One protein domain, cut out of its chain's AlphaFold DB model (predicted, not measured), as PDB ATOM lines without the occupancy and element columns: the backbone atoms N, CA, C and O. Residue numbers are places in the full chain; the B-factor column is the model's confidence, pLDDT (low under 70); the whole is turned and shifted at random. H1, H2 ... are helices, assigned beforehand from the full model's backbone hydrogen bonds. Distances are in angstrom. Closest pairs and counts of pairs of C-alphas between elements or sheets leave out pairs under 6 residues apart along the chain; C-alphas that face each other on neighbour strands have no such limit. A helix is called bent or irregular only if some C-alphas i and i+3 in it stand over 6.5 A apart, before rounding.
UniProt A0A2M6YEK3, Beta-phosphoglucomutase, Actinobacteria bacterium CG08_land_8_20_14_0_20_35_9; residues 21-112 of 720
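This is residues 21 to 112 of the 720 residues of the protein "Beta-phosphoglucomutase" of Actinobacteria bacterium CG08_land_8_20_14_0_20_35_9 (UniProt A0A2M6YEK3). Two long helices, H1 and H4, cross at a slant, and two short helices, H2 and H3, sit together on one side of them, with H3 meeting the first residues of H4. A loop of 18 residues, 76 to 93, swings out from the end of H3 and returns to the beginning of H4. The printed part has 92 residues with four named helices, in the order H1, H2, H3, H4, and no named strand; its class is all helix. It is compact, with a radius of gyration of the C-alphas of 12.4 A, and rounded, spanning 36 by 30 by 23 A.

Start with H1, residues 21 to 43, and look at its residues 23 to 31, which alone touch H4, residues 94 to 111. The closest C-alphas there are those of Ala 27 and Phe 105, 5.1 A apart. These two helices run opposite ways at a steep tilt of 47 degrees. H1 only just touches H2, residues 52 to 60, with 3 pairs of C-alphas within 8 A and with its residues 25 to 29 alone. Their closest C-alphas are those of Asn 25 and Phe 52, 7.1 A apart, and their lines are about perpendicular, at 88 degrees. Move on to H3, residues 65 to 75, which touches H2 with the C-alphas of Val 60 and Gly 68 4.3 A apart. They run opposite ways at a steep tilt of 68 degrees, only just short of perpendicular. H4 touches H3 with its residues 94 to 98 alone, the closest C-alphas being those of Tyr 66 and Gly 98, 5.5 A apart. H3 and H4 run opposite ways at a steep tilt of 61 degrees. H1 and H3 are near each other, while H2 and H4 are apart. The helix packing is mostly crossed: of these four touching pairs, 0 are at a shallow tilt. In H1 and H3 every O i to N i+4 pair is within hydrogen-bond range; in H2 it is 3 of 5 and in H4 13 of 14.

Find C-alpha 21 at (177.069, 72.504, 39.364); from there H1 runs 32.0 A to C-alpha 43 at (149.408, 83.134, 51.384). H2, from Phe 52 to Val 60, is 9.6 A long and neither bent nor irregular, but only just: C-alphas 53 and 56 are 6.4 A apart. H3, from Arg 65 to Ser 75, is 15.8 A long. H4 runs 26.6 A from Ile 94 to C-alpha 111 at (172.513, 58.381, 42.973).

The two C-alphas farthest apart are those of Lys 44 and Thr 112, 36.0 A. Those of the first and last printed residues, Ala 21 and Thr 112, are 12.3 A apart. The link from H1 to H2 is short, that from H2 to H3 tight, and that from H3 to H4 long. The printed part has no cut. In this predicted model the mean pLDDT of the printed part is 88.1, and no printed residue is under 70.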
ATOM      1  N   ALA A  21     177.957  71.357  39.532       74.81
ATOM      2  CA  ALA A  21     177.069  72.504  39.364       74.81
ATOM      3  C   ALA A  21     175.644  72.055  39.004       74.81
ATOM      4  O   ALA A  21     174.699  72.435  39.680       74.81
ATOM      5  N   VAL A  22     175.479  71.122  38.058       77.12
ATOM      6  CA  VAL A  22     174.154  70.596  37.667       77.12
ATOM      7  C   VAL A  22     173.407  69.963  38.848       77.12
ATOM      8  O   VAL A  22     172.211  70.182  39.031       77.12
ATOM      9  N   VAL A  23     174.115  69.213  39.696       83.06
ATOM     10  CA  VAL A  23     173.535  68.568  40.887       83.06
ATOM     11  C   VAL A  23     173.202  69.608  41.963       83.06
ATOM     12  O   VAL A  23     172.186  69.505  42.652       83.06
ATOM     13  N   HIS A  24     174.039  70.638  42.111       82.38
ATOM     14  CA  HIS A  24     173.751  71.776  42.976       82.38
ATOM     15  C   HIS A  24     172.524  72.558  42.505       82.38
ATOM     16  O   HIS A  24     171.703  72.911  43.353       82.38
ATOM     17  N   ASN A  25     172.364  72.748  41.197       80.88
ATOM     18  CA  ASN A  25     171.235  73.444  40.585       80.88
ATOM     19  C   ASN A  25     169.933  72.710  40.878       80.88
ATOM     20  O   ASN A  25     169.029  73.297  41.464       80.88
ATOM     21  N   GLN A  26     169.890  71.404  40.604       86.06
ATOM     22  CA  GLN A  26     168.727  70.569  40.913       86.06
ATOM     23  C   GLN A  26     168.360  70.621  42.400       86.06
ATOM     24  O   GLN A  26     167.182  70.689  42.751       86.06
ATOM     25  N   ALA A  27     169.354  70.617  43.295       88.94
ATOM     26  CA  ALA A  27     169.113  70.710  44.733       88.94
ATOM     27  C   ALA A  27     168.583  72.090  45.164       88.94
ATOM     28  O   ALA A  27     167.765  72.161  46.084       88.94
ATOM     29  N   TRP A  28     169.061  73.171  44.540       91.06
ATOM     30  CA  TRP A  28     168.592  74.535  44.786       91.06
ATOM     31  C   TRP A  28     167.172  74.747  44.279       91.06
ATOM     32  O   TRP A  28     166.322  75.152  45.065       91.06
ATOM     33  N   GLU A  29     166.915  74.408  43.018       90.69
ATOM     34  CA  GLU A  29     165.603  74.485  42.371       90.69
ATOM     35  C   GLU A  29     164.569  73.680  43.160       90.69
ATOM     36  O   GLU A  29     163.597  74.241  43.656       90.69
ATOM     37  N   SER A  30     164.854  72.404  43.451       90.81
ATOM     38  CA  SER A  30     163.957  71.550  44.245       90.81
ATOM     39  C   SER A  30     163.648  72.126  45.631       90.81
ATOM     40  O   SER A  30     162.556  71.930  46.166       90.81
ATOM     41  N   MET A  31     164.618  72.796  46.260       94.12
ATOM     42  CA  MET A  31     164.431  73.391  47.581       94.12
ATOM     43  C   MET A  31     163.607  74.679  47.504       94.12
ATOM     44  O   MET A  31     162.632  74.812  48.250       94.12
ATOM     45  N   PHE A  32     163.980  75.605  46.614       94.31
ATOM     46  CA  PHE A  32     163.298  76.885  46.464       94.31
ATOM     47  C   PHE A  32     161.888  76.704  45.926       94.31
ATOM     48  O   PHE A  32     160.971  77.258  46.520       94.31
ATOM     49  N   ASP A  33     161.682  75.885  44.899       92.56
ATOM     50  CA  ASP A  33     160.353  75.658  44.335       92.56
ATOM     51  C   ASP A  33     159.429  74.997  45.340       92.56
ATOM     52  O   ASP A  33     158.288  75.425  45.487       92.56
ATOM     53  N   TYR A  34     159.920  74.036  46.125       91.75
ATOM     54  CA  TYR A  34     159.119  73.484  47.211       91.75
ATOM     55  C   TYR A  34     158.689  74.572  48.206       91.75
ATOM     56  O   TYR A  34     157.521  74.627  48.607       91.75
ATOM     57  N   TYR A  35     159.618  75.434  48.631       92.81
ATOM     58  CA  TYR A  35     159.313  76.511  49.573       92.81
ATOM     59  C   TYR A  35     158.342  77.537  48.966       92.81
ATOM     60  O   TYR A  35     157.338  77.871  49.597       92.81
ATOM     61  N   LEU A  36     158.595  77.988  47.737       92.88
ATOM     62  CA  LEU A  36     157.787  78.966  47.011       92.88
ATOM     63  C   LEU A  36     156.387  78.426  46.701       92.88
ATOM     64  O   LEU A  36     155.419  79.149  46.906       92.88
ATOM     65  N   LEU A  37     156.243  77.154  46.310       92.00
ATOM     66  CA  LEU A  37     154.943  76.491  46.128       92.00
ATOM     67  C   LEU A  37     154.162  76.413  47.441       92.00
ATOM     68  O   LEU A  37     152.967  76.706  47.480       92.00
ATOM     69  N   THR A  38     154.829  76.021  48.529       89.56
ATOM     70  CA  THR A  38     154.196  75.926  49.854       89.56
ATOM     71  C   THR A  38     153.740  77.302  50.336       89.56
ATOM     72  O   THR A  38     152.643  77.448  50.879       89.56
ATOM     73  N   ARG A  39     154.557  78.331  50.097       91.06
ATOM     74  CA  ARG A  39     154.254  79.724  50.421       91.06
ATOM     75  C   ARG A  39     153.095  80.263  49.578       91.06
ATOM     76  O   ARG A  39     152.149  80.787  50.158       91.06
ATOM     77  N   ALA A  40     153.141  80.082  48.259       90.94
ATOM     78  CA  ALA A  40     152.101  80.504  47.323       90.94
ATOM     79  C   ALA A  40     150.731  79.937  47.722       90.94
ATOM     80  O   ALA A  40     149.756  80.676  47.823       90.94
ATOM     81  N   LYS A  41     150.676  78.644  48.080       90.94
ATOM     82  CA  LYS A  41     149.457  78.005  48.605       90.94
ATOM     83  C   LYS A  41     148.992  78.608  49.932       90.94
ATOM     84  O   LYS A  41     147.800  78.834  50.110       90.94
ATOM     85  N   LYS A  42     149.915  78.866  50.866       90.69
ATOM     86  CA  LYS A  42     149.588  79.376  52.207       90.69
ATOM     87  C   LYS A  42     149.084  80.823  52.194       90.69
ATOM     88  O   LYS A  42     148.150  81.131  52.925       90.69
ATOM     89  N   TYR A  43     149.703  81.694  51.400       90.06
ATOM     90  CA  TYR A  43     149.408  83.134  51.384       90.06
ATOM     91  C   TYR A  43     148.594  83.584  50.161       90.06
ATOM     92  O   TYR A  43     148.338  84.773  50.017       90.06
ATOM     93  N   LYS A  44     148.159  82.648  49.300       88.94
ATOM     94  CA  LYS A  44     147.442  82.920  48.038       88.94
ATOM     95  C   LYS A  44     148.193  83.894  47.110       88.94
ATOM     96  O   LYS A  44     147.585  84.703  46.419       88.94
ATOM     97  N   GLU A  45     149.521  83.798  47.095       88.25
ATOM     98  CA  GLU A  45     150.409  84.577  46.220       88.25
ATOM     99  C   GLU A  45     150.654  83.812  44.896       88.25
ATOM    100  O   GLU A  45     150.637  82.576  44.900       88.25
ATOM    101  N   PRO A  46     150.915  84.492  43.759       86.06
ATOM    102  CA  PRO A  46     151.259  83.822  42.506       86.06
ATOM    103  C   PRO A  46     152.588  83.059  42.624       86.06
ATOM    104  O   PRO A  46     153.605  83.599  43.064       86.06
ATOM    105  N   PHE A  47     152.593  81.791  42.203       91.19
ATOM    106  CA  PHE A  47     153.812  80.986  42.164       91.19
ATOM    107  C   PHE A  47     154.693  81.412  40.988       91.19
ATOM    108  O   PHE A  47     154.323  81.240  39.827       91.19
ATOM    109  N   LYS A  48     155.884  81.927  41.299       90.50
ATOM    110  CA  LYS A  48     156.946  82.167  40.322       90.50
ATOM    111  C   LYS A  48     158.119  81.228  40.627       90.50
ATOM    112  O   LYS A  48     158.771  81.463  41.653       90.50
ATOM    113  N   PRO A  49     158.399  80.220  39.779       91.06
ATOM    114  CA  PRO A  49     159.459  79.245  40.025       91.06
ATOM    115  C   PRO A  49     160.836  79.911  40.113       91.06
ATOM    116  O   PRO A  49     161.023  81.067  39.709       91.06
ATOM    117  N   PHE A  50     161.785  79.191  40.693       90.94
ATOM    118  CA  PHE A  50     163.194  79.547  40.700       90.94
ATOM    119  C   PHE A  50     163.759  79.403  39.283       90.94
ATOM    120  O   PHE A  50     163.802  78.305  38.736       90.94
ATOM    121  N   ASP A  51     164.194  80.509  38.679       85.38
ATOM    122  CA  ASP A  51     164.802  80.476  37.350       85.38
ATOM    123  C   ASP A  51     166.309  80.287  37.486       85.38
ATOM    124  O   ASP A  51     167.032  81.167  37.954       85.38
ATOM    125  N   PHE A  52     166.814  79.146  37.033       79.12
ATOM    126  CA  PHE A  52     168.242  78.877  37.074       79.12
ATOM    127  C   PHE A  52     169.083  79.906  36.291       79.12
ATOM    128  O   PHE A  52     170.135  80.329  36.763       79.12
ATOM    129  N   LYS A  53     168.649  80.340  35.105       76.06
ATOM    130  CA  LYS A  53     169.460  81.236  34.266       76.06
ATOM    131  C   LYS A  53     169.543  82.645  34.840       76.06
ATOM    132  O   LYS A  53     170.529  83.330  34.606       76.06
ATOM    133  N   VAL A  54     168.527  83.075  35.582       79.88
ATOM    134  CA  VAL A  54     168.447  84.446  36.100       79.88
ATOM    135  C   VAL A  54     168.719  84.500  37.599       79.88
ATOM    136  O   VAL A  54     169.557  85.279  38.047       79.88
ATOM    137  N   ASP A  55     168.038  83.685  38.400       87.12
ATOM    138  CA  ASP A  55     168.096  83.787  39.857       87.12
ATOM    139  C   ASP A  55     169.367  83.166  40.441       87.12
ATOM    140  O   ASP A  55     169.976  83.740  41.347       87.12
ATOM    141  N   TYR A  56     169.789  82.002  39.937       83.88
ATOM    142  CA  TYR A  56     170.979  81.332  40.463       83.88
ATOM    143  C   TYR A  56     172.232  82.171  40.207       83.88
ATOM    144  O   TYR A  56     172.957  82.477  41.153       83.88
ATOM    145  N   LEU A  57     172.432  82.600  38.957       76.06
ATOM    146  CA  LEU A  57     173.610  83.367  38.548       76.06
ATOM    147  C   LEU A  57     173.757  84.682  39.317       76.06
ATOM    148  O   LEU A  57     174.851  85.013  39.762       76.06
ATOM    149  N   ASN A  58     172.657  85.406  39.530       78.38
ATOM    150  CA  ASN A  58     172.708  86.715  40.180       78.38
ATOM    151  C   ASN A  58     172.758  86.631  41.713       78.38
ATOM    152  O   ASN A  58     173.371  87.473  42.380       78.38
ATOM    153  N   TYR A  59     172.095  85.637  42.313       85.38
ATOM    154  CA  TYR A  59     171.836  85.654  43.755       85.38
ATOM    155  C   TYR A  59     172.482  84.513  44.535       85.38
ATOM    156  O   TYR A  59     172.704  84.690  45.733       85.38
ATOM    157  N   VAL A  60     172.824  83.388  43.904       86.38
ATOM    158  CA  VAL A  60     173.244  82.162  44.605       86.38
ATOM    159  C   VAL A  60     174.668  81.734  44.259       86.38
ATOM    160  O   VAL A  60     175.381  81.281  45.155       86.38
ATOM    161  N   ASP A  61     175.074  81.869  43.000       82.25
ATOM    162  CA  ASP A  61     176.320  81.312  42.471       82.25
ATOM    163  C   ASP A  61     177.569  81.783  43.240       82.25
ATOM    164  O   ASP A  61     177.679  82.950  43.625       82.25
ATOM    165  N   GLY A  62     178.474  80.847  43.544       73.38
ATOM    166  CA  GLY A  62     179.708  81.057  44.321       73.38
ATOM    167  C   GLY A  62     179.558  81.475  45.804       73.38
ATOM    168  O   GLY A  62     180.515  81.361  46.581       73.38
ATOM    169  N   LYS A  63     178.368  81.892  46.262       81.75
ATOM    170  CA  LYS A  63     178.134  82.393  47.632       81.75
ATOM    171  C   LYS A  63     178.005  81.274  48.682       81.75
ATOM    172  O   LYS A  63     177.521  80.176  48.388       81.75
ATOM    173  N   PRO A  64     178.323  81.553  49.964       83.00
ATOM    174  CA  PRO A  64     178.025  80.639  51.067       83.00
ATOM    175  C   PRO A  64     176.545  80.271  51.130       83.00
ATOM    176  O   PRO A  64     175.673  81.129  51.003       83.00
ATOM    177  N   ARG A  65     176.252  78.999  51.417       89.81
ATOM    178  CA  ARG A  65     174.903  78.409  51.351       89.81
ATOM    179  C   ARG A  65     173.798  79.272  51.973       89.81
ATOM    180  O   ARG A  65     172.793  79.533  51.324       89.81
ATOM    181  N   TYR A  66     173.962  79.721  53.217       90.56
ATOM    182  CA  TYR A  66     172.932  80.524  53.893       90.56
ATOM    183  C   TYR A  66     172.810  81.936  53.309       90.56
ATOM    184  O   TYR A  66     171.705  82.457  53.197       90.56
ATOM    185  N   LYS A  67     173.920  82.529  52.859       87.50
ATOM    186  CA  LYS A  67     173.919  83.827  52.176       87.50
ATOM    187  C   LYS A  67     173.283  83.756  50.790       87.50
ATOM    188  O   LYS A  67     172.593  84.694  50.412       87.50
ATOM    189  N   GLY A  68     173.432  82.642  50.073       89.25
ATOM    190  CA  GLY A  68     172.705  82.389  48.826       89.25
ATOM    191  C   GLY A  68     171.187  82.347  49.039       89.25
ATOM    192  O   GLY A  68     170.449  83.009  48.314       89.25
ATOM    193  N   VAL A  69     170.716  81.654  50.089       93.12
ATOM    194  CA  VAL A  69     169.288  81.654  50.481       93.12
ATOM    195  C   VAL A  69     168.808  83.066  50.806       93.12
ATOM    196  O   VAL A  69     167.790  83.502  50.280       93.12
ATOM    197  N   GLU A  70     169.543  83.786  51.654       94.00
ATOM    198  CA  GLU A  70     169.216  85.159  52.047       94.00
ATOM    199  C   GLU A  70     169.126  86.096  50.834       94.00
ATOM    200  O   GLU A  70     168.131  86.799  50.663       94.00
ATOM    201  N   SER A  71     170.146  86.070  49.972       91.19
ATOM    202  CA  SER A  71     170.257  86.931  48.793       91.19
ATOM    203  C   SER A  71     169.111  86.701  47.810       91.19
ATOM    204  O   SER A  71     168.560  87.673  47.298       91.19
ATOM    205  N   PHE A  72     168.742  85.444  47.551       94.62
ATOM    206  CA  PHE A  72     167.633  85.120  46.654       94.62
ATOM    207  C   PHE A  72     166.270  85.476  47.259       94.62
ATOM    208  O   PHE A  72     165.434  86.089  46.601       94.62
ATOM    209  N   LEU A  73     166.020  85.138  48.527       93.50
ATOM    210  CA  LEU A  73     164.733  85.467  49.148       93.50
ATOM    211  C   LEU A  73     164.516  86.981  49.203       93.50
ATOM    212  O   LEU A  73     163.421  87.452  48.893       93.50
ATOM    213  N   LYS A  74     165.573  87.746  49.492       93.19
ATOM    214  CA  LYS A  74     165.533  89.210  49.474       93.19
ATOM    215  C   LYS A  74     165.215  89.768  48.083       93.19
ATOM    216  O   LYS A  74     164.427  90.704  48.000       93.19
ATOM    217  N   SER A  75     165.753  89.190  47.002       92.38
ATOM    218  CA  SER A  75     165.429  89.634  45.632       92.38
ATOM    219  C   SER A  75     163.970  89.368  45.246       92.38
ATOM    220  O   SER A  75     163.416  90.065  44.399       92.38
ATOM    221  N   ARG A  76     163.315  88.412  45.915       90.88
ATOM    222  CA  ARG A  76     161.876  88.134  45.796       90.88
ATOM    223  C   ARG A  76     161.016  88.878  46.834       90.88
ATOM    224  O   ARG A  76     159.827  88.593  46.931       90.88
ATOM    225  N   GLY A  77     161.587  89.793  47.626       89.81
ATOM    226  CA  GLY A  77     160.870  90.532  48.677       89.81
ATOM    227  C   GLY A  77     160.455  89.680  49.885       89.81
ATOM    228  O   GLY A  77     159.616  90.092  50.683       89.81
ATOM    229  N   ILE A  78     161.024  88.482  50.038       91.62
ATOM    230  CA  ILE A  78     160.674  87.530  51.093       91.62
ATOM    231  C   ILE A  78     161.642  87.693  52.265       91.62
ATOM    232  O   ILE A  78     162.844  87.471  52.130       91.62
ATOM    233  N   THR A  79     161.102  88.001  53.446       89.94
ATOM    234  CA  THR A  79     161.883  88.070  54.691       89.94
ATOM    235  C   THR A  79     161.618  86.836  55.550       89.94
ATOM    236  O   THR A  79     160.473  86.536  55.886       89.94
ATOM    237  N   LEU A  80     162.682  86.117  55.909       91.75
ATOM    238  CA  LEU A  80     162.661  85.014  56.870       91.75
ATOM    239  C   LEU A  80     163.675  85.279  57.989       91.75
ATOM    240  O   LEU A  80     164.723  85.868  57.718       91.75
ATOM    241  N   PRO A  81     163.435  84.790  59.221       93.06
ATOM    242  CA  PRO A  81     164.458  84.810  60.257       93.06
ATOM    243  C   PRO A  81     165.708  84.052  59.793       93.06
ATOM    244  O   PRO A  81     165.599  82.976  59.192       93.06
ATOM    245  N   PHE A  82     166.897  84.569  60.117       89.81
ATOM    246  CA  PHE A  82     168.155  83.919  59.729       89.81
ATOM    247  C   PHE A  82     168.264  82.493  60.297       89.81
ATOM    248  O   PHE A  82     168.670  81.562  59.600       89.81
ATOM    249  N   GLY A  83     167.792  82.296  61.529       90.56
ATOM    250  CA  GLY A  83     167.812  81.002  62.206       90.56
ATOM    251  C   GLY A  83     169.172  80.655  62.808       90.56
ATOM    252  O   GLY A  83     170.098  81.465  62.814       90.56
ATOM    253  N   LYS A  84     169.281  79.438  63.345       88.69
ATOM    254  CA  LYS A  84     170.534  78.875  63.871       88.69
ATOM    255  C   LYS A  84     171.058  77.802  62.907       88.69
ATOM    256  O   LYS A  84     170.246  77.072  62.346       88.69
ATOM    257  N   PRO A  85     172.382  77.606  62.755       83.62
ATOM    258  CA  PRO A  85     172.931  76.578  61.860       83.62
ATOM    259  C   PRO A  85     172.432  75.147  62.129       83.62
ATOM    260  O   PRO A  85     172.417  74.329  61.214       83.62
ATOM    261  N   GLY A  86     172.021  74.848  63.366       85.25
ATOM    262  CA  GLY A  86     171.409  73.571  63.756       85.25
ATOM    263  C   GLY A  86     169.897  73.478  63.515       85.25
ATOM    264  O   GLY A  86     169.289  72.494  63.926       85.25
ATOM    265  N   ASP A  87     169.270  74.483  62.895       89.94
ATOM    266  CA  ASP A  87     167.838  74.456  62.601       89.94
ATOM    267  C   ASP A  87     167.495  73.259  61.698       89.94
ATOM    268  O   ASP A  87     168.187  73.009  60.700       89.94
ATOM    269  N   PRO A  88     166.415  72.519  62.006       89.00
ATOM    270  CA  PRO A  88     166.044  71.368  61.210       89.00
ATOM    271  C   PRO A  88     165.570  71.805  59.808       89.00
ATOM    272  O   PRO A  88     164.987  72.882  59.661       89.00
ATOM    273  N   PRO A  89     165.739  70.959  58.775       87.38
ATOM    274  CA  PRO A  89     165.393  71.251  57.373       87.38
ATOM    275  C   PRO A  89     163.939  71.666  57.113       87.38
ATOM    276  O   PRO A  89     163.615  72.213  56.062       87.38
ATOM    277  N   VAL A  90     163.046  71.330  58.044       86.88
ATOM    278  CA  VAL A  90     161.610  71.625  57.984       86.88
ATOM    279  C   VAL A  90     161.268  73.018  58.515       86.88
ATOM    280  O   VAL A  90     160.155  73.497  58.312       86.88
ATOM    281  N   LYS A  91     162.201  73.679  59.210       90.75
ATOM    282  CA  LYS A  91     161.976  74.988  59.819       90.75
ATOM    283  C   LYS A  91     162.150  76.088  58.773       90.75
ATOM    284  O   LYS A  91     163.153  76.127  58.066       90.75
ATOM    285  N   ASN A  92     161.191  77.013  58.712       91.19
ATOM    286  CA  ASN A  92     161.200  78.144  57.777       91.19
ATOM    287  C   ASN A  92     162.130  79.273  58.256       91.19
ATOM    288  O   ASN A  92     161.688  80.373  58.577       91.19
ATOM    289  N   THR A  93     163.426  78.981  58.323       94.44
ATOM    290  CA  THR A  93     164.509  79.954  58.521       94.44
ATOM    291  C   THR A  93     165.496  79.857  57.363       94.44
ATOM    292  O   THR A  93     165.529  78.851  56.649       94.44
ATOM    293  N   ILE A  94     166.333  80.880  57.179       93.69
ATOM    294  CA  ILE A  94     167.399  80.864  56.161       93.69
ATOM    295  C   ILE A  94     168.318  79.646  56.375       93.69
ATOM    296  O   ILE A  94     168.618  78.911  55.430       93.69
ATOM    297  N   CYS A  95     168.699  79.375  57.630       91.50
ATOM    298  CA  CYS A  95     169.484  78.197  57.993       91.50
ATOM    299  C   CYS A  95     168.745  76.878  57.707       91.50
ATOM    300  O   CYS A  95     169.344  75.963  57.137       91.50
ATOM    301  N   GLY A  96     167.451  76.778  58.039       92.50
ATOM    302  CA  GLY A  96     166.641  75.579  57.797       92.50
ATOM    303  C   GLY A  96     166.521  75.230  56.308       92.50
ATOM    304  O   GLY A  96     166.804  74.097  55.912       92.50
ATOM    305  N   LEU A  97     166.219  76.216  55.457       93.25
ATOM    306  CA  LEU A  97     166.165  76.038  53.998       93.25
ATOM    307  C   LEU A  97     167.529  75.649  53.409       93.25
ATOM    308  O   LEU A  97     167.624  74.729  52.592       93.25
ATOM    309  N   GLY A  98     168.612  76.276  53.878       90.88
ATOM    310  CA  GLY A  98     169.967  75.886  53.489       90.88
ATOM    311  C   GLY A  98     170.293  74.438  53.875       90.88
ATOM    312  O   GLY A  98     170.830  73.681  53.062       90.88
ATOM    313  N   ASN A  99     169.918  74.013  55.084       90.94
ATOM    314  CA  ASN A  99     170.110  72.638  55.554       90.94
ATOM    315  C   ASN A  99     169.292  71.637  54.723       90.94
ATOM    316  O   ASN A  99     169.799  70.569  54.369       90.94
ATOM    317  N   ARG A 100     168.073  72.003  54.317       91.94
ATOM    318  CA  ARG A 100     167.250  71.211  53.394       91.94
ATOM    319  C   ARG A 100     167.909  71.018  52.036       91.94
ATOM    320  O   ARG A 100     167.978  69.883  51.560       91.94
ATOM    321  N   LYS A 101     168.451  72.085  51.439       90.94
ATOM    322  CA  LYS A 101     169.226  71.982  50.193       90.94
ATOM    323  C   LYS A 101     170.409  71.033  50.356       90.94
ATOM    324  O   LYS A 101     170.679  70.240  49.461       90.94
ATOM    325  N   ASN A 102     171.105  71.080  51.492       87.81
ATOM    326  CA  ASN A 102     172.241  70.194  51.744       87.81
ATOM    327  C   ASN A 102     171.828  68.713  51.779       87.81
ATOM    328  O   ASN A 102     172.527  67.866  51.226       87.81
ATOM    329  N   ILE A 103     170.684  68.384  52.384       87.81
ATOM    330  CA  ILE A 103     170.159  67.008  52.397       87.81
ATOM    331  C   ILE A 103     169.778  66.553  50.990       87.81
ATOM    332  O   ILE A 103     170.187  65.468  50.575       87.81
ATOM    333  N   LEU A 104     169.038  67.383  50.248       87.75
ATOM    334  CA  LEU A 104     168.652  67.087  48.866       87.75
ATOM    335  C   LEU A 104     169.884  66.869  47.987       87.75
ATOM    336  O   LEU A 104     169.957  65.872  47.276       87.75
ATOM    337  N   PHE A 105     170.888  67.735  48.120       87.25
ATOM    338  CA  PHE A 105     172.152  67.595  47.411       87.25
ATOM    339  C   PHE A 105     172.857  66.278  47.744       87.25
ATOM    340  O   PHE A 105     173.220  65.546  46.834       87.25
ATOM    341  N   ASN A 106     173.009  65.928  49.026       86.06
ATOM    342  CA  ASN A 106     173.635  64.661  49.413       86.06
ATOM    343  C   ASN A 106     172.847  63.441  48.900       86.06
ATOM    344  O   ASN A 106     173.453  62.424  48.563       86.06
ATOM    345  N   LYS A 107     171.511  63.524  48.825       86.56
ATOM    346  CA  LYS A 107     170.663  62.459  48.268       86.56
ATOM    347  C   LYS A 107     170.884  62.305  46.761       86.56
ATOM    348  O   LYS A 107     171.133  61.192  46.310       86.56
ATOM    349  N   LEU A 108     170.858  63.408  46.013       86.00
ATOM    350  CA  LEU A 108     171.140  63.419  44.575       86.00
ATOM    351  C   LEU A 108     172.566  62.922  44.298       86.00
ATOM    352  O   LEU A 108     172.767  62.016  43.496       86.00
ATOM    353  N   LEU A 109     173.548  63.410  45.059       85.06
ATOM    354  CA  LEU A 109     174.948  63.022  44.918       85.06
ATOM    355  C   LEU A 109     175.169  61.521  45.141       85.06
ATOM    356  O   LEU A 109     176.080  60.975  44.533       85.06
ATOM    357  N   LYS A 110     174.377  60.821  45.969       83.88
ATOM    358  CA  LYS A 110     174.490  59.354  46.117       83.88
ATOM    359  C   LYS A 110     174.137  58.627  44.819       83.88
ATOM    360  O   LYS A 110     174.899  57.758  44.404       83.88
ATOM    361  N   CYS A 111     173.051  59.035  44.167       79.69
ATOM    362  CA  CYS A 111     172.513  58.381  42.973       79.69
ATOM    363  C   CYS A 111     173.185  58.824  41.663       79.69
ATOM    364  O   CYS A 111     173.026  58.161  40.643       79.69
ATOM    365  N   THR A 112     173.949  59.919  41.670       79.44
ATOM    366  CA  THR A 112     174.592  60.468  40.467       79.44
ATOM    367  C   THR A 112     176.097  60.171  40.441       79.44
ATOM    368  O   THR A 112     176.794  60.318  41.451       79.44
TER     369      THR A 112